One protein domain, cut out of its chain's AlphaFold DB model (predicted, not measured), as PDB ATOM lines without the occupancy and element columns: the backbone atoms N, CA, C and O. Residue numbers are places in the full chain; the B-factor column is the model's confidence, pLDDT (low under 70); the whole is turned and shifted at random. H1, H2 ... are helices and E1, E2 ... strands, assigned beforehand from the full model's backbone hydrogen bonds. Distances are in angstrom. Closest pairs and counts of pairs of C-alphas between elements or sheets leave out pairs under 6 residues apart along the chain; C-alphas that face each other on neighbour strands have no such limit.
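This is residues 82 to 125 of the 135 residues of an uncharacterized protein of Brachybacterium paraconglomeratum (UniProt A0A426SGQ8). A long hairpin of two strands, E1 and E2, makes most of the length of this loose rod, with helix H1 loosely over one face of the hairpin and a short helix, H2, at the end away from the loop between the strands. The other face of the hairpin is bare, and residues 120 to 125, of which 120 to 124 belong to H2, stick out from the rest. The printed part has 44 residues, with two named helices and two named strands in the order H1, E1, E2, H2. The sheet has the order E1 - E2 and is antiparallel, and the class is mixed, helices and strands. The whole is loose, with a radius of gyration of the C-alphas of 12.3 A, and its C-alphas span 39 by 18 by 13 A.

H1, residues 82 to 91, and E1, residues 96 to 101, are joined by a tight link of 4 residues; their closest C-alphas are those of Arg 89 and Ile 97, 8.0 A apart. E2, residues 111 to 115, comes nearer to H1: the closest C-alphas of the two are those of Val 85 and Val 112, 6.9 A apart. E1 and E2 form a hairpin of antiparallel strands, with 157 degrees between their N-to-C directions. The C-alphas of Ile 97 and Phe 114 face each other at 4.4 A. Across this pair, N 96 and O 115 are within hydrogen-bond range at 2.8 A, and so are N 113 and O 99 at 2.8 A. H2, residues 117 to 124, follows E2 after a tight link of 1 residue. H2 is apart from H1 and from E1. In H1 and H2 every O i to N i+4 pair is within hydrogen-bond range.

H1 begins at C-alpha 82, at (200.087, 121.369, 200.150), and is 14.7 A long from first to last C-alpha. E1, Thr 96 to Arg 101, measures 14.9 A in the same way, and E2, Arg 111 to Asp 115, 13.3 A. E2 begins at C-alpha 111, at (193.972, 132.160, 200.774). H2, Pro 117 to Ser 124, measures 10.3 A and ends at C-alpha 124, at (181.868, 140.472, 181.265).

The two C-alphas farthest apart are those of Ala 106 and Ser 125, at 38.7 A. The printed part has no cut. The link from E1 to E2, 9 residues, is short but not tight, and no link is long. The mean pLDDT of the printed part is 76.8, and it is under 70 in residues 105 to 108 and 124 to 125 of this model.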
ATOM      1  N   ALA A  82     200.253 122.108 201.399       76.12
ATOM      2  CA  ALA A  82     200.087 121.369 200.150       76.12
ATOM      3  C   ALA A  82     198.701 120.712 200.017       76.12
ATOM      4  O   ALA A  82     198.095 120.786 198.953       76.12
ATOM      5  N   GLN A  83     198.167 120.128 201.093       76.75
ATOM      6  CA  GLN A  83     196.833 119.519 201.081       76.75
ATOM      7  C   GLN A  83     195.728 120.577 200.989       76.75
ATOM      8  O   GLN A  83     194.725 120.358 200.317       76.75
ATOM      9  N   GLN A  84     195.927 121.750 201.597       78.56
ATOM     10  CA  GLN A  84     194.984 122.868 201.482       78.56
ATOM     11  C   GLN A  84     194.921 123.408 200.046       78.56
ATOM     12  O   GLN A  84     193.843 123.700 199.528       78.56
ATOM     13  N   VAL A  85     196.078 123.517 199.389       78.75
ATOM     14  CA  VAL A  85     196.171 123.946 197.986       78.75
ATOM     15  C   VAL A  85     195.531 122.916 197.058       78.75
ATOM     16  O   VAL A  85     194.807 123.301 196.141       78.75
ATOM     17  N   GLU A  86     195.744 121.625 197.311       81.56
ATOM     18  CA  GLU A  86     195.147 120.554 196.509       81.56
ATOM     19  C   GLU A  86     193.621 120.495 196.673       81.56
ATOM     20  O   GLU A  86     192.899 120.396 195.682       81.56
ATOM     21  N   ALA A  87     193.112 120.664 197.898       79.62
ATOM     22  CA  ALA A  87     191.677 120.764 198.149       79.62
ATOM     23  C   ALA A  87     191.058 121.939 197.374       79.62
ATOM     24  O   ALA A  87     190.085 121.753 196.643       79.62
ATOM     25  N   ALA A  88     191.678 123.123 197.433       78.06
ATOM     26  CA  ALA A  88     191.221 124.288 196.673       78.06
ATOM     27  C   ALA A  88     191.261 124.050 195.149       78.06
ATOM     28  O   ALA A  88     190.368 124.485 194.420       78.06
ATOM     29  N   ARG A  89     192.281 123.335 194.657       81.19
ATOM     30  CA  ARG A  89     192.420 122.980 193.239       81.19
ATOM     31  C   ARG A  89     191.353 121.988 192.775       81.19
ATOM     32  O   ARG A  89     190.910 122.075 191.632       81.19
ATOM     33  N   SER A  90     190.926 121.078 193.650       82.31
ATOM     34  CA  SER A  90     189.871 120.108 193.342       82.31
ATOM     35  C   SER A  90     188.503 120.767 193.132       82.31
ATOM     36  O   SER A  90     187.743 120.330 192.270       82.31
ATOM     37  N   GLU A  91     188.217 121.862 193.845       80.94
ATOM     38  CA  GLU A  91     186.956 122.602 193.708       80.94
ATOM     39  C   GLU A  91     186.940 123.552 192.502       80.94
ATOM     40  O   GLU A  91     185.904 123.735 191.858       80.94
ATOM     41  N   VAL A  92     188.086 124.155 192.166       75.12
ATOM     42  CA  VAL A  92     188.217 125.099 191.045       75.12
ATOM     43  C   VAL A  92     189.014 124.455 189.909       75.12
ATOM     44  O   VAL A  92     190.147 124.828 189.615       75.12
ATOM     45  N   THR A  93     188.393 123.480 189.240       73.94
ATOM     46  CA  THR A  93     189.038 122.661 188.194       73.94
ATOM     47  C   THR A  93     189.414 123.451 186.930       73.94
ATOM     48  O   THR A  93     190.355 123.086 186.235       73.94
ATOM     49  N   ASP A  94     188.698 124.540 186.639       76.69
ATOM     50  CA  ASP A  94     188.871 125.374 185.435       76.69
ATOM     51  C   ASP A  94     189.573 126.715 185.753       76.69
ATOM     52  O   ASP A  94     189.382 127.721 185.070       76.69
ATOM     53  N   GLY A  95     190.328 126.767 186.859       75.62
ATOM     54  CA  GLY A  95     191.048 127.959 187.307       75.62
ATOM     55  C   GLY A  95     192.546 127.721 187.475       75.62
ATOM     56  O   GLY A  95     192.981 126.691 187.986       75.62
ATOM     57  N   THR A  96     193.352 128.702 187.079       83.12
ATOM     58  CA  THR A  96     194.802 128.704 187.302       83.12
ATOM     59  C   THR A  96     195.109 129.425 188.606       83.12
ATOM     60  O   THR A  96     194.665 130.554 188.805       83.12
ATOM     61  N   ILE A  97     195.876 128.799 189.501       81.44
ATOM     62  CA  ILE A  97     196.315 129.448 190.742       81.44
ATOM     63  C   ILE A  97     197.259 130.600 190.392       81.44
ATOM     64  O   ILE A  97     198.299 130.387 189.771       81.44
ATOM     65  N   THR A  98     196.914 131.809 190.823       85.25
ATOM     66  CA  THR A  98     197.724 133.017 190.607       85.25
ATOM     67  C   THR A  98     198.425 133.482 191.874       85.25
ATOM     68  O   THR A  98     199.494 134.085 191.801       85.25
ATOM     69  N   GLN A  99     197.859 133.192 193.047       84.25
ATOM     70  CA  GLN A  99     198.440 133.602 194.320       84.25
ATOM     71  C   GLN A  99     198.067 132.633 195.442       84.25
ATOM     72  O   GLN A  99     196.910 132.242 195.583       84.25
ATOM     73  N   ILE A 100     199.044 132.297 196.285       82.94
ATOM     74  CA  ILE A 100     198.834 131.575 197.542       82.94
ATOM     75  C   ILE A 100     199.337 132.476 198.663       82.94
ATOM     76  O   ILE A 100     200.483 132.927 198.639       82.94
ATOM     77  N   ARG A 101     198.475 132.770 199.637       81.12
ATOM     78  CA  ARG A 101     198.805 133.604 200.793       81.12
ATOM     79  C   ARG A 101     198.578 132.797 202.072       81.12
ATOM     80  O   ARG A 101     197.423 132.648 202.475       81.12
ATOM     81  N   PRO A 102     199.650 132.267 202.684       81.75
ATOM     82  CA  PRO A 102     199.563 131.599 203.976       81.75
ATOM     83  C   PRO A 102     199.042 132.547 205.070       81.75
ATOM     84  O   PRO A 102     199.187 133.773 204.937       81.75
ATOM     85  N   PRO A 103     198.443 132.002 206.138       75.44
ATOM     86  CA  PRO A 103     197.998 132.783 207.280       75.44
ATOM     87  C   PRO A 103     199.192 133.428 207.991       75.44
ATOM     88  O   PRO A 103     200.292 132.875 208.016       75.44
ATOM     89  N   LYS A 104     198.984 134.635 208.528       71.12
ATOM     90  CA  LYS A 104     200.025 135.396 209.241       71.12
ATOM     91  C   LYS A 104     200.076 135.070 210.735       71.12
ATOM     92  O   LYS A 104     201.108 135.277 211.363       71.12
ATOM     93  N   ASP A 105     198.974 134.566 211.270       69.88
ATOM     94  CA  ASP A 105     198.746 134.210 212.665       69.88
ATOM     95  C   ASP A 105     197.812 132.989 212.728       69.88
ATOM     96  O   ASP A 105     197.223 132.587 211.722       69.88
ATOM     97  N   ALA A 106     197.713 132.374 213.909       63.88
ATOM     98  CA  ALA A 106     196.929 131.156 214.134       63.88
ATOM     99  C   ALA A 106     195.409 131.357 213.981       63.88
ATOM    100  O   ALA A 106     194.672 130.379 213.896       63.88
ATOM    101  N   GLU A 107     194.952 132.609 213.929       65.38
ATOM    102  CA  GLU A 107     193.544 132.982 213.747       65.38
ATOM    103  C   GLU A 107     193.196 133.254 212.269       65.38
ATOM    104  O   GLU A 107     192.025 133.367 211.904       65.38
ATOM    105  N   SER A 108     194.196 133.324 211.385       66.38
ATOM    106  CA  SER A 108     194.010 133.561 209.951       66.38
ATOM    107  C   SER A 108     193.900 132.268 209.140       66.38
ATOM    108  O   SER A 108     194.424 131.216 209.500       66.38
ATOM    109  N   THR A 109     193.304 132.367 207.947       73.19
ATOM    110  CA  THR A 109     193.202 131.257 206.984       73.19
ATOM    111  C   THR A 109     194.125 131.429 205.774       73.19
ATOM    112  O   THR A 109     194.456 132.546 205.358       73.19
ATOM    113  N   THR A 110     194.537 130.307 205.171       79.69
ATOM    114  CA  THR A 110     195.230 130.303 203.874       79.69
ATOM    115  C   THR A 110     194.277 130.762 202.780       79.69
ATOM    116  O   THR A 110     193.179 130.228 202.629       79.69
ATOM    117  N   ARG A 111     194.717 131.715 201.956       80.94
ATOM    118  CA  ARG A 111     193.972 132.160 200.774       80.94
ATOM    119  C   ARG A 111     194.645 131.667 199.502       80.94
ATOM    120  O   ARG A 111     195.801 132.004 199.257       80.94
ATOM    121  N   VAL A 112     193.900 130.938 198.675       82.50
ATOM    122  CA  VAL A 112     194.308 130.547 197.318       82.50
ATOM    123  C   VAL A 112     193.460 131.332 196.323       82.50
ATOM    124  O   VAL A 112     192.233 131.307 196.386       82.50
ATOM    125  N   THR A 113     194.103 132.093 195.445       85.06
ATOM    126  CA  THR A 113     193.446 132.903 194.417       85.06
ATOM    127  C   THR A 113     193.594 132.223 193.068       85.06
ATOM    128  O   THR A 113     194.695 131.824 192.687       85.06
ATOM    129  N   PHE A 114     192.476 132.117 192.352       86.44
ATOM    130  CA  PHE A 114     192.398 131.522 191.026       86.44
ATOM    131  C   PHE A 114     192.007 132.581 190.002       86.44
ATOM    132  O   PHE A 114     191.113 133.392 190.254       86.44
ATOM    133  N   ASP A 115     192.630 132.526 188.833       81.00
ATOM    134  CA  ASP A 115     192.092 133.121 187.616       81.00
ATOM    135  C   ASP A 115     191.277 132.052 186.880       81.00
ATOM    136  O   ASP A 115     191.797 130.972 186.604       81.00
ATOM    137  N   SER A 116     189.996 132.312 186.609       79.69
ATOM    138  CA  SER A 116     189.139 131.362 185.891       79.69
ATOM    139  C   SER A 116     188.362 132.052 184.765       79.69
ATOM    140  O   SER A 116     187.740 133.101 184.992       79.69
ATOM    141  N   PRO A 117     188.285 131.441 183.565       76.19
ATOM    142  CA  PRO A 117     187.483 131.963 182.458       76.19
ATOM    143  C   PRO A 117     186.000 132.121 182.821       76.19
ATOM    144  O   PRO A 117     185.305 132.988 182.289       76.19
ATOM    145  N   ARG A 118     185.499 131.304 183.760       74.06
ATOM    146  CA  ARG A 118     184.133 131.393 184.291       74.06
ATOM    147  C   ARG A 118     183.886 132.705 185.040       74.06
ATOM    148  O   ARG A 118     182.864 133.343 184.789       74.06
ATOM    149  N   LEU A 119     184.801 133.131 185.916       70.06
ATOM    150  CA  LEU A 119     184.687 134.413 186.627       70.06
ATOM    151  C   LEU A 119     184.819 135.597 185.666       70.06
ATOM    152  O   LEU A 119     184.040 136.546 185.761       70.06
ATOM    153  N   ALA A 120     185.717 135.509 184.683       72.62
ATOM    154  CA  ALA A 120     185.834 136.515 183.629       72.62
ATOM    155  C   ALA A 120     184.535 136.644 182.807       72.62
ATOM    156  O   ALA A 120     184.111 137.757 182.488       72.62
ATOM    157  N   ARG A 121     183.842 135.530 182.525       71.38
ATOM    158  CA  ARG A 121     182.536 135.519 181.837       71.38
ATOM    159  C   ARG A 121     181.420 136.154 182.673       71.38
ATOM    160  O   ARG A 121     180.583 136.859 182.125       71.38
ATOM    161  N   ILE A 122     181.416 135.941 183.990       73.44
ATOM    162  CA  ILE A 122     180.458 136.582 184.910       73.44
ATOM    163  C   ILE A 122     180.711 138.094 184.988       73.44
ATOM    164  O   ILE A 122     179.760 138.872 184.949       73.44
ATOM    165  N   ALA A 123     181.975 138.520 185.042       70.94
ATOM    166  CA  ALA A 123     182.353 139.935 185.066       70.94
ATOM    167  C   ALA A 123     182.072 140.663 183.737       70.94
ATOM    168  O   ALA A 123     181.762 141.851 183.738       70.94
ATOM    169  N   SER A 124     182.166 139.952 182.610       69.06
ATOM    170  CA  SER A 124     181.868 140.472 181.265       69.06
ATOM    171  C   SER A 124     180.402 140.322 180.855       69.06
ATOM    172  O   SER A 124     180.007 140.856 179.818       69.06
ATOM    173  N   SER A 125     179.577 139.644 181.657       66.75
ATOM    174  CA  SER A 125     178.140 139.578 181.416       66.75
ATOM    175  C   SER A 125     177.543 140.969 181.675       66.75
ATOM    176  O   SER A 125     177.625 141.455 182.808       66.75
TER     177      SER A 125